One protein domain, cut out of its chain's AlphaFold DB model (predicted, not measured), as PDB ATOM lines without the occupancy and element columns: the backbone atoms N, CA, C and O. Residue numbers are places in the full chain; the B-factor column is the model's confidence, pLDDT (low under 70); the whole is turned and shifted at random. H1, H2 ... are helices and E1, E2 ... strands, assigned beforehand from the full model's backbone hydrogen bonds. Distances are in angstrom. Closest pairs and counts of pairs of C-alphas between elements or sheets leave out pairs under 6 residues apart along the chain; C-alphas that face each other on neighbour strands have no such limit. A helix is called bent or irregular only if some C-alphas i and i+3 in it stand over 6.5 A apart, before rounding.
ATOM      1  N   VAL A 475     105.811  76.969  90.335       47.56
ATOM      2  CA  VAL A 475     104.808  76.888  89.267       47.56
ATOM      3  C   VAL A 475     105.332  77.624  88.041       47.56
ATOM      4  O   VAL A 475     105.203  78.841  87.907       47.56
ATOM      5  N   ASN A 476     105.951  76.857  87.142       39.91
ATOM      6  CA  ASN A 476     106.468  77.346  85.870       39.91
ATOM      7  C   ASN A 476     105.318  77.765  84.933       39.91
ATOM      8  O   ASN A 476     104.905  77.011  84.055       39.91
ATOM      9  N   PHE A 477     104.812  78.989  85.102       42.34
ATOM     10  CA  PHE A 477     103.826  79.607  84.209       42.34
ATOM     11  C   PHE A 477     104.442  80.150  82.906       42.34
ATOM     12  O   PHE A 477     104.035  81.197  82.393       42.34
ATOM     13  N   SER A 478     105.332  79.368  82.284       36.81
ATOM     14  CA  SER A 478     105.470  79.363  80.825       36.81
ATOM     15  C   SER A 478     104.172  78.816  80.217       36.81
ATOM     16  O   SER A 478     104.093  77.664  79.799       36.81
ATOM     17  N   THR A 479     103.113  79.633  80.236       32.88
ATOM     18  CA  THR A 479     101.756  79.246  79.821       32.88
ATOM     19  C   THR A 479     101.692  79.165  78.299       32.88
ATOM     20  O   THR A 479     101.215  80.069  77.611       32.88
ATOM     21  N   GLU A 480     102.206  78.062  77.764       31.19
ATOM     22  CA  GLU A 480     102.350  77.758  76.337       31.19
ATOM     23  C   GLU A 480     101.023  77.366  75.654       31.19
ATOM     24  O   GLU A 480     100.957  76.470  74.819       31.19
ATOM     25  N   ALA A 481      99.950  78.085  76.005       24.97
ATOM     26  CA  ALA A 481      98.613  77.979  75.425       24.97
ATOM     27  C   ALA A 481      97.826  79.308  75.556       24.97
ATOM     28  O   ALA A 481      96.852  79.397  76.296       24.97
ATOM     29  N   SER A 482      98.224  80.342  74.800       30.83
ATOM     30  CA  SER A 482      97.470  81.605  74.615       30.83
ATOM     31  C   SER A 482      97.051  82.359  75.894       30.83
ATOM     32  O   SER A 482      95.860  82.528  76.159       30.83
ATOM     33  N   GLY A 483      98.023  82.900  76.630       36.91
ATOM     34  CA  GLY A 483      97.754  83.877  77.688       36.91
ATOM     35  C   GLY A 483      98.995  84.225  78.499       36.91
ATOM     36  O   GLY A 483      99.235  83.622  79.545       36.91
ATOM     37  N   THR A 484      99.791  85.199  78.045       54.09
ATOM     38  CA  THR A 484     100.767  85.818  78.958       54.09
ATOM     39  C   THR A 484     100.015  86.677  79.977       54.09
ATOM     40  O   THR A 484      98.916  87.159  79.703       54.09
ATOM     41  N   ALA A 485     100.614  86.919  81.145       55.09
ATOM     42  CA  ALA A 485      99.977  87.701  82.208       55.09
ATOM     43  C   ALA A 485      99.542  89.117  81.782       55.09
ATOM     44  O   ALA A 485      98.673  89.705  82.418       55.09
ATOM     45  N   ILE A 486     100.153  89.629  80.712       59.75
ATOM     46  CA  ILE A 486     100.031  90.988  80.185       59.75
ATOM     47  C   ILE A 486      99.226  90.993  78.859       59.75
ATOM     48  O   ILE A 486      98.854  92.045  78.355       59.75
ATOM     49  N   GLU A 487      98.905  89.824  78.290       63.81
ATOM     50  CA  GLU A 487      98.206  89.669  77.003       63.81
ATOM     51  C   GLU A 487      96.686  89.463  77.183       63.81
ATOM     52  O   GLU A 487      96.084  88.513  76.669       63.81
ATOM     53  N   VAL A 488      96.030  90.347  77.939       77.31
ATOM     54  CA  VAL A 488      94.591  90.215  78.212       77.31
ATOM     55  C   VAL A 488      93.775  90.643  76.993       77.31
ATOM     56  O   VAL A 488      93.644  91.827  76.687       77.31
ATOM     57  N   ARG A 489      93.181  89.682  76.277       80.38
ATOM     58  CA  ARG A 489      92.384  89.990  75.078       80.38
ATOM     59  C   ARG A 489      91.040  90.636  75.421       80.38
ATOM     60  O   ARG A 489      90.134  89.989  75.951       80.38
ATOM     61  N   GLY A 490      90.901  91.901  75.039       80.56
ATOM     62  CA  GLY A 490      89.655  92.652  75.063       80.56
ATOM     63  C   GLY A 490      88.786  92.422  73.821       80.56
ATOM     64  O   GLY A 490      89.178  91.793  72.828       80.56
ATOM     65  N   LYS A 491      87.568  92.959  73.891       86.19
ATOM     66  CA  LYS A 491      86.657  93.138  72.759       86.19
ATOM     67  C   LYS A 491      86.052  94.528  72.895       86.19
ATOM     68  O   LYS A 491      85.405  94.795  73.904       86.19
ATOM     69  N   ALA A 492      86.225  95.364  71.884       84.50
ATOM     70  CA  ALA A 492      85.650  96.702  71.828       84.50
ATOM     71  C   ALA A 492      84.768  96.865  70.585       84.50
ATOM     72  O   ALA A 492      84.857  96.077  69.637       84.50
ATOM     73  N   ILE A 493      83.921  97.890  70.584       83.38
ATOM     74  CA  ILE A 493      83.186  98.346  69.401       83.38
ATOM     75  C   ILE A 493      83.846  99.648  68.950       83.38
ATOM     76  O   ILE A 493      84.016 100.559  69.754       83.38
ATOM     77  N   ILE A 494      84.264  99.703  67.687       81.00
ATOM     78  CA  ILE A 494      84.978 100.839  67.094       81.00
ATOM     79  C   ILE A 494      84.217 101.215  65.821       81.00
ATOM     80  O   ILE A 494      84.114 100.405  64.894       81.00
ATOM     81  N   GLY A 495      83.590 102.393  65.815       84.44
ATOM     82  CA  GLY A 495      82.490 102.674  64.888       84.44
ATOM     83  C   GLY A 495      81.382 101.628  65.061       84.44
ATOM     84  O   GLY A 495      80.935 101.376  66.175       84.44
ATOM     85  N   GLN A 496      80.992 100.950  63.980       80.00
ATOM     86  CA  GLN A 496      80.054  99.815  64.034       80.00
ATOM     87  C   GLN A 496      80.750  98.439  64.151       80.00
ATOM     88  O   GLN A 496      80.084  97.403  64.218       80.00
ATOM     89  N   LYS A 497      82.090  98.378  64.177       87.12
ATOM     90  CA  LYS A 497      82.854  97.125  64.060       87.12
ATOM     91  C   LYS A 497      83.310  96.587  65.418       87.12
ATOM     92  O   LYS A 497      84.044  97.247  66.151       87.12
ATOM     93  N   ARG A 498      82.954  95.333  65.726       87.00
ATOM     94  CA  ARG A 498      83.518  94.590  66.867       87.00
ATOM     95  C   ARG A 498      84.973  94.210  66.579       87.00
ATOM     96  O   ARG A 498      85.244  93.417  65.678       87.00
ATOM     97  N   THR A 499      85.896  94.736  67.375       86.81
ATOM     98  CA  THR A 499      87.346  94.587  67.199       86.81
ATOM     99  C   THR A 499      87.966  93.862  68.394       86.81
ATOM    100  O   THR A 499      87.654  94.158  69.546       86.81
ATOM    101  N   LYS A 500      88.858  92.897  68.124       89.25
ATOM    102  CA  LYS A 500      89.721  92.286  69.150       89.25
ATOM    103  C   LYS A 500      90.817  93.281  69.539       89.25
ATOM    104  O   LYS A 500      91.517  93.789  68.654       89.25
ATOM    105  N   THR A 501      90.960  93.513  70.835       91.62
ATOM    106  CA  THR A 501      91.893  94.466  71.453       91.62
ATOM    107  C   THR A 501      92.805  93.756  72.454       91.62
ATOM    108  O   THR A 501      92.547  92.616  72.850       91.62
ATOM    109  N   LEU A 502      93.873  94.428  72.866       91.38
ATOM    110  CA  LEU A 502      94.773  94.032  73.942       91.38
ATOM    111  C   LEU A 502      94.609  95.034  75.089       91.38
ATOM    112  O   LEU A 502      94.938  96.210  74.937       91.38
ATOM    113  N   ARG A 503      94.073  94.573  76.222       92.94
ATOM    114  CA  ARG A 503      93.978  95.368  77.447       92.94
ATOM    115  C   ARG A 503      95.335  95.433  78.128       92.94
ATOM    116  O   ARG A 503      95.872  94.401  78.520       92.94
ATOM    117  N   ILE A 504      95.853  96.647  78.278       93.81
ATOM    118  CA  ILE A 504      97.136  96.932  78.943       93.81
ATOM    119  C   ILE A 504      96.954  97.407  80.393       93.81
ATOM    120  O   ILE A 504      97.926  97.546  81.130       93.81
ATOM    121  N   ASP A 505      95.703  97.598  80.819       92.81
ATOM    122  CA  ASP A 505      95.281  98.026  82.157       92.81
ATOM    123  C   ASP A 505      94.888  96.869  83.096       92.81
ATOM    124  O   ASP A 505      94.594  97.084  84.272       92.81
ATOM    125  N   THR A 506      94.867  95.631  82.595       90.25
ATOM    126  CA  THR A 506      94.453  94.439  83.350       90.25
ATOM    127  C   THR A 506      95.451  93.298  83.225       90.25
ATOM    128  O   THR A 506      96.072  93.131  82.181       90.25
ATOM    129  N   ILE A 507      95.523  92.465  84.263       89.94
ATOM    130  CA  ILE A 507      96.256  91.192  84.276       89.94
ATOM    131  C   ILE A 507      95.285  90.025  84.083       89.94
ATOM    132  O   ILE A 507      94.102  90.138  84.410       89.94
ATOM    133  N   ASP A 508      95.771  88.921  83.509       84.75
ATOM    134  CA  ASP A 508      94.911  87.809  83.094       84.75
ATOM    135  C   ASP A 508      94.035  87.230  84.224       84.75
ATOM    136  O   ASP A 508      94.403  87.181  85.403       84.75
ATOM    137  N   ARG A 509      92.850  86.740  83.841       81.56
ATOM    138  CA  ARG A 509      91.834  86.188  84.749       81.56
ATOM    139  C   ARG A 509      92.309  84.940  85.495       81.56
ATOM    140  O   ARG A 509      91.786  84.650  86.569       81.56
ATOM    141  N   SER A 510      93.292  84.211  84.963       79.94
ATOM    142  CA  SER A 510      93.906  83.063  85.641       79.94
ATOM    143  C   SER A 510      94.907  83.449  86.737       79.94
ATOM    144  O   SER A 510      95.361  82.563  87.458       79.94
ATOM    145  N   SER A 511      95.206  84.740  86.927       82.81
ATOM    146  CA  SER A 511      96.210  85.233  87.887       82.81
ATOM    147  C   SER A 511      95.960  84.872  89.355       82.81
ATOM    148  O   SER A 511      96.895  84.799  90.155       82.81
ATOM    149  N   SER A 512      94.721  84.530  89.715       83.88
ATOM    150  CA  SER A 512      94.385  83.912  91.004       83.88
ATOM    151  C   SER A 512      95.131  82.593  91.255       83.88
ATOM    152  O   SER A 512      95.458  82.295  92.402       83.88
ATOM    153  N   ARG A 513      95.458  81.834  90.199       82.00
ATOM    154  CA  ARG A 513      96.187  80.552  90.253       82.00
ATOM    155  C   ARG A 513      97.683  80.705  90.540       82.00
ATOM    156  O   ARG A 513      98.340  79.697  90.787       82.00
ATOM    157  N   TRP A 514      98.223  81.922  90.464       83.50
ATOM    158  CA  TRP A 514      99.651  82.197  90.675       83.50
ATOM    159  C   TRP A 514      99.957  82.573  92.135       83.50
ATOM    160  O   TRP A 514     101.114  82.567  92.546       83.50
ATOM    161  N   LYS A 515      98.927  82.871  92.939       80.94
ATOM    162  CA  LYS A 515      99.061  83.153  94.376       80.94
ATOM    163  C   LYS A 515      99.474  81.883  95.128       80.94
ATOM    164  O   LYS A 515      98.885  80.822  94.919       80.94
ATOM    165  N   GLY A 516     100.463  81.983  96.019       81.12
ATOM    166  CA  GLY A 516     100.982  80.822  96.756       81.12
ATOM    167  C   GLY A 516     101.739  79.822  95.868       81.12
ATOM    168  O   GLY A 516     101.536  78.607  95.979       81.12
ATOM    169  N   ALA A 517     102.549  80.348  94.947       87.00
ATOM    170  CA  ALA A 517     103.652  79.651  94.292       87.00
ATOM    171  C   ALA A 517     104.977  80.163  94.881       87.00
ATOM    172  O   ALA A 517     105.102  81.362  95.127       87.00
ATOM    173  N   ASP A 518     105.970  79.295  95.072       87.94
ATOM    174  CA  ASP A 518     107.249  79.694  95.697       87.94
ATOM    175  C   ASP A 518     108.175  80.406  94.698       87.94
ATOM    176  O   ASP A 518     109.016  81.233  95.057       87.94
ATOM    177  N   VAL A 519     107.993  80.104  93.410       89.12
ATOM    178  CA  VAL A 519     108.685  80.735  92.284       89.12
ATOM    179  C   VAL A 519     107.687  80.978  91.154       89.12
ATOM    180  O   VAL A 519     106.935  80.070  90.792       89.12
ATOM    181  N   ILE A 520     107.715  82.184  90.579       89.81
ATOM    182  CA  ILE A 520     106.961  82.567  89.378       89.81
ATOM    183  C   ILE A 520     107.934  83.165  88.356       89.81
ATOM    184  O   ILE A 520     108.746  84.026  88.697       89.81
ATOM    185  N   VAL A 521     107.832  82.741  87.094       88.69
ATOM    186  CA  VAL A 521     108.629  83.271  85.978       88.69
ATOM    187  C   VAL A 521     107.694  83.794  84.890       88.69
ATOM    188  O   VAL A 521     106.901  83.036  84.337       88.69
ATOM    189  N   PHE A 522     107.793  85.084  84.574       87.81
ATOM    190  CA  PHE A 522     106.997  85.747  83.537       87.81
ATOM    191  C   PHE A 522     107.791  85.954  82.240       87.81
ATOM    192  O   PHE A 522     109.008  86.128  82.262       87.81
ATOM    193  N   ASN A 523     107.098  85.985  81.101       85.50
ATOM    194  CA  ASN A 523     107.623  86.425  79.806       85.50
ATOM    195  C   ASN A 523     106.458  86.915  78.928       85.50
ATOM    196  O   ASN A 523     105.376  86.331  78.954       85.50
ATOM    197  N   THR A 524     106.688  87.937  78.104       84.44
ATOM    198  CA  THR A 524     105.760  88.329  77.026       84.44
ATOM    199  C   THR A 524     106.439  88.893  75.770       84.44
ATOM    200  O   THR A 524     105.748  89.127  74.780       84.44
ATOM    201  N   ALA A 525     107.759  89.115  75.765       77.38
ATOM    202  CA  ALA A 525     108.416  90.032  74.821       77.38
ATOM    203  C   ALA A 525     108.181  89.704  73.330       77.38
ATOM    204  O   ALA A 525     107.966  90.606  72.526       77.38
ATOM    205  N   HIS A 526     108.124  88.419  72.964       78.31
ATOM    206  CA  HIS A 526     107.938  87.977  71.573       78.31
ATOM    207  C   HIS A 526     106.559  88.334  70.965       78.31
ATOM    208  O   HIS A 526     106.367  88.168  69.759       78.31
ATOM    209  N   TRP A 527     105.602  88.829  71.759       81.38
ATOM    210  CA  TRP A 527     104.297  89.308  71.280       81.38
ATOM    211  C   TRP A 527     104.269  90.792  70.886       81.38
ATOM    212  O   TRP A 527     103.355  91.202  70.177       81.38
ATOM    213  N   TRP A 528     105.268  91.586  71.279       85.44
ATOM    214  CA  TRP A 528     105.260  93.053  71.137       85.44
ATOM    215  C   TRP A 528     105.843  93.562  69.805       85.44
ATOM    216  O   TRP A 528     106.280  94.708  69.696       85.44
ATOM    217  N   SER A 529     105.840  92.717  68.769       82.19
ATOM    218  CA  SER A 529     106.265  93.087  67.417       82.19
ATOM    219  C   SER A 529     105.172  93.853  66.665       82.19
ATOM    220  O   SER A 529     103.994  93.509  66.741       82.19
ATOM    221  N   HIS A 530     105.578  94.836  65.856       80.75
ATOM    222  CA  HIS A 530     104.702  95.695  65.043       80.75
ATOM    223  C   HIS A 530     103.613  94.924  64.263       80.75
ATOM    224  O   HIS A 530     102.451  95.328  64.224       80.75
ATOM    225  N   HIS A 531     103.969  93.762  63.699       79.81
ATOM    226  CA  HIS A 531     103.051  92.899  62.948       79.81
ATOM    227  C   HIS A 531     102.044  92.127  63.831       79.81
ATOM    228  O   HIS A 531     100.962  91.793  63.353       79.81
ATOM    229  N   LYS A 532     102.349  91.858  65.110       82.44
ATOM    230  CA  LYS A 532     101.412  91.236  66.074       82.44
ATOM    231  C   LYS A 532     100.521  92.274  66.754       82.44
ATOM    232  O   LYS A 532      99.388  91.964  67.114       82.44
ATOM    233  N   THR A 533     101.001  93.510  66.893       85.44
ATOM    234  CA  THR A 533     100.310  94.598  67.602       85.44
ATOM    235  C   THR A 533      99.486  95.521  66.693       85.44
ATOM    236  O   THR A 533      99.049  96.583  67.129       85.44
ATOM    237  N   LYS A 534      99.242  95.117  65.435       84.88
ATOM    238  CA  LYS A 534      98.539  95.895  64.392       84.88
ATOM    239  C   LYS A 534      99.103  97.313  64.173       84.88
ATOM    240  O   LYS A 534      98.328  98.252  64.000       84.88
ATOM    241  N   ALA A 535     100.423  97.496  64.247       86.31
ATOM    242  CA  ALA A 535     101.040  98.831  64.228       86.31
ATOM    243  C   ALA A 535     100.485  99.791  65.311       86.31
ATOM    244  O   ALA A 535     100.437 101.002  65.118       86.31
ATOM    245  N   GLY A 536      99.974  99.260  66.428       88.56
ATOM    246  CA  GLY A 536      99.328 100.043  67.488       88.56
ATOM    247  C   GLY A 536      97.945 100.613  67.149       88.56
ATOM    248  O   GLY A 536      97.276 101.147  68.033       88.56
ATOM    249  N   VAL A 537      97.480 100.492  65.900       91.75
ATOM    250  CA  VAL A 537      96.232 101.105  65.423       91.75
ATOM    251  C   VAL A 537      95.014 100.335  65.933       91.75
ATOM    252  O   VAL A 537      94.834  99.150  65.629       91.75
ATOM    253  N   ASN A 538      94.137 101.023  66.674       91.50
ATOM    254  CA  ASN A 538      92.866 100.494  67.184       91.50
ATOM    255  C   ASN A 538      93.017  99.099  67.837       91.50
ATOM    256  O   ASN A 538      92.262  98.150  67.562       91.50
ATOM    257  N   TYR A 539      94.065  98.943  68.653       91.38
ATOM    258  CA  TYR A 539      94.425  97.664  69.269       91.38
ATOM    259  C   TYR A 539      94.541  97.721  70.788       91.38
ATOM    260  O   TYR A 539      93.974  96.854  71.451       91.38
ATOM    261  N   TYR A 540      95.236  98.712  71.336       93.69
ATOM    262  CA  TYR A 540      95.453  98.820  72.774       93.69
ATOM    263  C   TYR A 540      94.242  99.435  73.485       93.69
ATOM    264  O   TYR A 540      93.667 100.411  73.005       93.69
ATOM    265  N   GLN A 541      93.850  98.855  74.619       94.00
ATOM    266  CA  GLN A 541      92.668  99.249  75.388       94.00
ATOM    267  C   GLN A 541      93.009  99.486  76.865       94.00
ATOM    268  O   GLN A 541      93.755  98.712  77.469       94.00
ATOM    269  N   GLU A 542      92.411 100.527  77.441       93.81
ATOM    270  CA  GLU A 542      92.467 100.886  78.860       93.81
ATOM    271  C   GLU A 542      91.045 101.241  79.320       93.81
ATOM    272  O   GLU A 542      90.407 102.129  78.753       93.81
ATOM    273  N   GLY A 543      90.496 100.519  80.301       90.31
ATOM    274  CA  GLY A 543      89.072 100.599  80.628       90.31
ATOM    275  C   GLY A 543      88.200 100.295  79.403       90.31
ATOM    276  O   GLY A 543      88.340  99.241  78.775       90.31
ATOM    277  N   ASP A 544      87.330 101.241  79.055       90.88
ATOM    278  CA  ASP A 544      86.500 101.213  77.843       90.88
ATOM    279  C   ASP A 544      87.093 102.042  76.683       90.88
ATOM    280  O   ASP A 544      86.566 102.013  75.571       90.88
ATOM    281  N   HIS A 545      88.210 102.746  76.902       92.38
ATOM    282  CA  HIS A 545      88.901 103.503  75.860       92.38
ATOM    283  C   HIS A 545      89.804 102.587  75.027       92.38
ATOM    284  O   HIS A 545      90.677 101.900  75.559       92.38
ATOM    285  N   VAL A 546      89.632 102.607  73.704       94.50
ATOM    286  CA  VAL A 546      90.603 102.039  72.760       94.50
ATOM    287  C   VAL A 546      91.416 103.177  72.172       94.50
ATOM    288  O   VAL A 546      90.848 104.107  71.602       94.50
ATOM    289  N   HIS A 547      92.737 103.065  72.265       93.38
ATOM    290  CA  HIS A 547      93.657 104.017  71.655       93.38
ATOM    291  C   HIS A 547      93.540 103.939  70.124       93.38
ATOM    292  O   HIS A 547      93.758 102.856  69.565       93.38
ATOM    293  N   PRO A 548      93.223 105.048  69.421       92.94
ATOM    294  CA  PRO A 548      93.153 105.056  67.958       92.94
ATOM    295  C   PRO A 548      94.488 104.644  67.326       92.94
ATOM    296  O   PRO A 548      94.512 103.870  66.368       92.94
ATOM    297  N   HIS A 549      95.589 105.096  67.929       94.56
ATOM    298  CA  HIS A 549      96.958 104.658  67.689       94.56
ATOM    299  C   HIS A 549      97.763 104.833  68.989       94.56
ATOM    300  O   HIS A 549      97.561 105.814  69.702       94.56
ATOM    301  N   LEU A 550      98.632 103.874  69.317       94.00
ATOM    302  CA  LEU A 550      99.556 103.926  70.456       94.00
ATOM    303  C   LEU A 550     100.762 103.021  70.168       94.00
ATOM    304  O   LEU A 550     100.578 101.844  69.852       94.00
ATOM    305  N   ASP A 551     101.981 103.545  70.298       91.50
ATOM    306  CA  ASP A 551     103.201 102.820  69.930       91.50
ATOM    307  C   ASP A 551     103.425 101.554  70.764       91.50
ATOM    308  O   ASP A 551     103.191 101.535  71.976       91.50
ATOM    309  N   SER A 552     103.980 100.510  70.137       90.31
ATOM    310  CA  SER A 552     104.275  99.240  70.818       90.31
ATOM    311  C   SER A 552     105.166  99.403  72.067       90.31
ATOM    312  O   SER A 552     104.821  98.816  73.094       90.31
ATOM    313  N   PRO A 553     106.251 100.215  72.068       89.94
ATOM    314  CA  PRO A 553     107.058 100.446  73.270       89.94
ATOM    315  C   PRO A 553     106.288 101.165  74.386       89.94
ATOM    316  O   PRO A 553     106.361 100.751  75.541       89.94
ATOM    317  N   THR A 554     105.505 102.193  74.046       93.19
ATOM    318  CA  THR A 554     104.699 102.971  75.000       93.19
ATOM    319  C   THR A 554     103.615 102.100  75.634       93.19
ATOM    320  O   THR A 554     103.458 102.077  76.856       93.19
ATOM    321  N   ALA A 555     102.906 101.314  74.821       92.25
ATOM    322  CA  ALA A 555     101.931 100.347  75.301       92.25
ATOM    323  C   ALA A 555     102.581  99.243  76.154       92.25
ATOM    324  O   ALA A 555     102.018  98.860  77.181       92.25
ATOM    325  N   PHE A 556     103.774  98.763  75.779       91.00
ATOM    326  CA  PHE A 556     104.512  97.757  76.546       91.00
ATOM    327  C   PHE A 556     104.938  98.288  77.917       91.00
ATOM    328  O   PHE A 556     104.746  97.599  78.917       91.00
ATOM    329  N   GLN A 557     105.442  99.525  77.986       92.69
ATOM    330  CA  GLN A 557     105.793 100.183  79.245       92.69
ATOM    331  C   GLN A 557     104.585 100.262  80.186       92.69
ATOM    332  O   GLN A 557     104.681  99.820  81.329       92.69
ATOM    333  N   ARG A 558     103.430 100.744  79.703       94.75
ATOM    334  CA  ARG A 558     102.196 100.802  80.509       94.75
ATOM    335  C   ARG A 558     101.759  99.420  80.993       94.75
ATOM    336  O   ARG A 558     101.442  99.250  82.167       94.75
ATOM    337  N   ALA A 559     101.802  98.419  80.117       93.00
ATOM    338  CA  ALA A 559     101.402  97.058  80.455       93.00
ATOM    339  C   ALA A 559     102.364  96.391  81.468       93.00
ATOM    340  O   ALA A 559     101.926  95.636  82.339       93.00
ATOM    341  N   LEU A 560     103.661  96.726  81.425       93.12
ATOM    342  CA  LEU A 560     104.629  96.373  82.469       93.12
ATOM    343  C   LEU A 560     104.343  97.097  83.793       93.12
ATOM    344  O   LEU A 560     104.424  96.458  84.840       93.12
ATOM    345  N   THR A 561     103.963  98.379  83.778       94.94
ATOM    346  CA  THR A 561     103.544  99.108  84.990       94.94
ATOM    347  C   THR A 561     102.313  98.463  85.633       94.94
ATOM    348  O   THR A 561     102.296  98.256  86.850       94.94
ATOM    349  N   THR A 562     101.317  98.061  84.836       94.38
ATOM    350  CA  THR A 562     100.148  97.285  85.292       94.38
ATOM    351  C   THR A 562     100.560  95.960  85.943       94.38
ATOM    352  O   THR A 562     100.040  95.607  87.005       94.38
ATOM    353  N   TRP A 563     101.510  95.237  85.339       93.50
ATOM    354  CA  TRP A 563     102.028  93.967  85.858       93.50
ATOM    355  C   TRP A 563     102.822  94.128  87.157       93.50
ATOM    356  O   TRP A 563     102.526  93.416  88.116       93.50
ATOM    357  N   ALA A 564     103.755  95.080  87.233       93.50
ATOM    358  CA  ALA A 564     104.509  95.367  88.455       93.50
ATOM    359  C   ALA A 564     103.550  95.720  89.603       93.50
ATOM    360  O   ALA A 564     103.514  95.029  90.618       93.50
ATOM    361  N   SER A 565     102.624  96.654  89.353       95.00
ATOM    362  CA  SER A 565     101.574  97.022  90.311       95.00
ATOM    363  C   SER A 565     100.703  95.831  90.743       95.00
ATOM    364  O   SER A 565     100.136  95.832  91.833       95.00
ATOM    365  N   TRP A 566     100.503  94.819  89.891       93.19
ATOM    366  CA  TRP A 566      99.800  93.589  90.271       93.19
ATOM    367  C   TRP A 566     100.664  92.696  91.170       93.19
ATOM    368  O   TRP A 566     100.147  92.195  92.167       93.19
ATOM    369  N   VAL A 567     101.957  92.536  90.862       92.88
ATOM    370  CA  VAL A 567     102.905  91.778  91.695       92.88
ATOM    371  C   VAL A 567     102.961  92.384  93.097       92.88
ATOM    372  O   VAL A 567     102.667  91.681  94.063       92.88
ATOM    373  N   ASP A 568     103.199  93.693  93.198       94.00
ATOM    374  CA  ASP A 568     103.355  94.419  94.468       94.00
ATOM    375  C   ASP A 568     102.117  94.330  95.383       94.00
ATOM    376  O   ASP A 568     102.228  94.382  96.607       94.00
ATOM    377  N   ARG A 569     100.916  94.176  94.800       94.31
ATOM    378  CA  ARG A 569      99.642  94.076  95.541       94.31
ATOM    379  C   ARG A 569      99.221  92.651  95.897       94.31
ATOM    380  O   ARG A 569      98.343  92.486  96.744       94.31
ATOM    381  N   TYR A 570      99.754  91.629  95.226       90.94
ATOM    382  CA  TYR A 570      99.195  90.270  95.292       90.94
ATOM    383  C   TYR A 570     100.203  89.141  95.507       90.94
ATOM    384  O   TYR A 570      99.771  88.005  95.726       90.94
ATOM    385  N   ILE A 571     101.502  89.431  95.469       91.19
ATOM    386  CA  ILE A 571     102.576  88.470  95.708       91.19
ATOM    387  C   ILE A 571     103.316  88.851  96.993       91.19
ATOM    388  O   ILE A 571     103.703  89.998  97.178       91.19
ATOM    389  N   ASN A 572     103.532  87.882  97.887       92.69
ATOM    390  CA  ASN A 572     104.313  88.094  99.103       92.69
ATOM    391  C   ASN A 572     105.806  87.834  98.817       92.69
ATOM    392  O   ASN A 572     106.168  86.670  98.629       92.69
ATOM    393  N   PRO A 573     106.693  88.849  98.834       92.00
ATOM    394  CA  PRO A 573     108.115  88.665  98.524       92.00
ATOM    395  C   PRO A 573     108.873  87.818  99.562       92.00
ATOM    396  O   PRO A 573     109.969  87.347  99.274       92.00
ATOM    397  N   GLN A 574     108.299  87.584 100.752       93.94
ATOM    398  CA  GLN A 574     108.871  86.687 101.769       93.94
ATOM    399  C   GLN A 574     108.594  85.198 101.489       93.94
ATOM    400  O   GLN A 574     109.187  84.335 102.127       93.94
ATOM    401  N   GLN A 575     107.680  84.888 100.561       90.88
ATOM    402  CA  GLN A 575     107.268  83.519 100.215       90.88
ATOM    403  C   GLN A 575     107.539  83.199  98.739       90.88
ATOM    404  O   GLN A 575     108.007  82.113  98.413       90.88
ATOM    405  N   THR A 576     107.287  84.155  97.846       91.94
ATOM    406  CA  THR A 576     107.353  83.976  96.395       91.94
ATOM    407  C   THR A 576     108.510  84.763  95.791       91.94
ATOM    408  O   THR A 576     108.570  85.987  95.909       91.94
ATOM    409  N   ARG A 577     109.381  84.085  95.038       91.81
ATOM    410  CA  ARG A 577     110.398  84.735  94.195       91.81
ATOM    411  C   ARG A 577     109.833  84.969  92.797       91.81
ATOM    412  O   ARG A 577     109.382  84.027  92.146       91.81
ATOM    413  N   VAL A 578     109.877  86.211  92.325       91.31
ATOM    414  CA  VAL A 578     109.389  86.591  90.992       91.31
ATOM    415  C   VAL A 578     110.562  86.883  90.066       91.31
ATOM    416  O   VAL A 578     111.457  87.653  90.410       91.31
ATOM    417  N   PHE A 579     110.528  86.302  88.871       90.12
ATOM    418  CA  PHE A 579     111.473  86.572  87.792       90.12
ATOM    419  C   PHE A 579     110.725  87.025  86.535       90.12
ATOM    420  O   PHE A 579     109.636  86.533  86.234       90.12
ATOM    421  N   PHE A 580     111.336  87.915  85.757       89.19
ATOM    422  CA  PHE A 580     110.859  88.289  84.427       89.19
ATOM    423  C   PHE A 580     111.946  87.953  83.402       89.19
ATOM    424  O   PHE A 580     113.069  88.449  83.492       89.19
ATOM    425  N   ARG A 581     111.636  87.083  82.437       87.25
ATOM    426  CA  ARG A 581     112.565  86.689  81.375       87.25
ATOM    427  C   ARG A 581     112.622  87.793  80.321       87.25
ATOM    428  O   ARG A 581     111.591  88.212  79.798       87.25
TER     429      ARG A 581
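Overview. This is residues 475 to 581 of the 592 residues of an uncharacterized protein of Digitaria exilis (UniProt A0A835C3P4). Two small sheets lie toward opposite ends of an elongated domain, and the long helix H2 runs lengthwise between them, grazing one sheet near its first residues. One sheet is the hairpin E1 and E2 with short E4 beside E2, order E1, E2, E4, mixed; the other is the parallel pair E3 and E5, with short H1 near E3. The 107 printed residues hold two named helices and five named strands, in the order E1 E2 H1 E3 E4 H2 E5, class mixed, with under half of the residues in named elements. The whole is compact, radius of gyration of the C-alphas 14.5 A, yet only just elongated, spanning 47 by 24 by 23 A.

Arrangement. Look first at E1, residues 488 to 494, and E2, residues 497 to 503, an antiparallel hairpin with N 490 and O 501 2.8 A apart. E4, residues 540 to 542, is parallel to E2, with N 541 and O 502 at 2.9 A. H2, residues 552 to 570, only grazes this sheet with residues 552 to 559; its closest C-alpha to E4 is Ala 555, 7.1 A from that of Tyr 540. E3, residues 519 to 522, and E5, residues 577 to 580, are parallel, with N 520 and O 577 at 2.9 A. H1, residues 509 to 514, is apart from H2. H2 has every O i to N i+4 pair within hydrogen-bond range; H1 has 0 of 2, but 2 of 3 O i to N i+3 pairs.

Along the chain. Find C-alpha 488 at (94.591, 90.215, 78.212); E1 runs 18.1 A from there, and E2 returns over 17.5 A. H2 runs 26.6 A to C-alpha 570 at (99.195, 90.270, 95.292). H1 is irregular: C-alphas 509 and 512 are 7.1 A apart.

Size, cuts and confidence. The C-alphas farthest apart, of Gln 496 and Gln 574, are 49.3 A apart. The printed part has no cut; the link E3 to E4 is long, 17 residues. Residues 475 to 487 are under pLDDT 70.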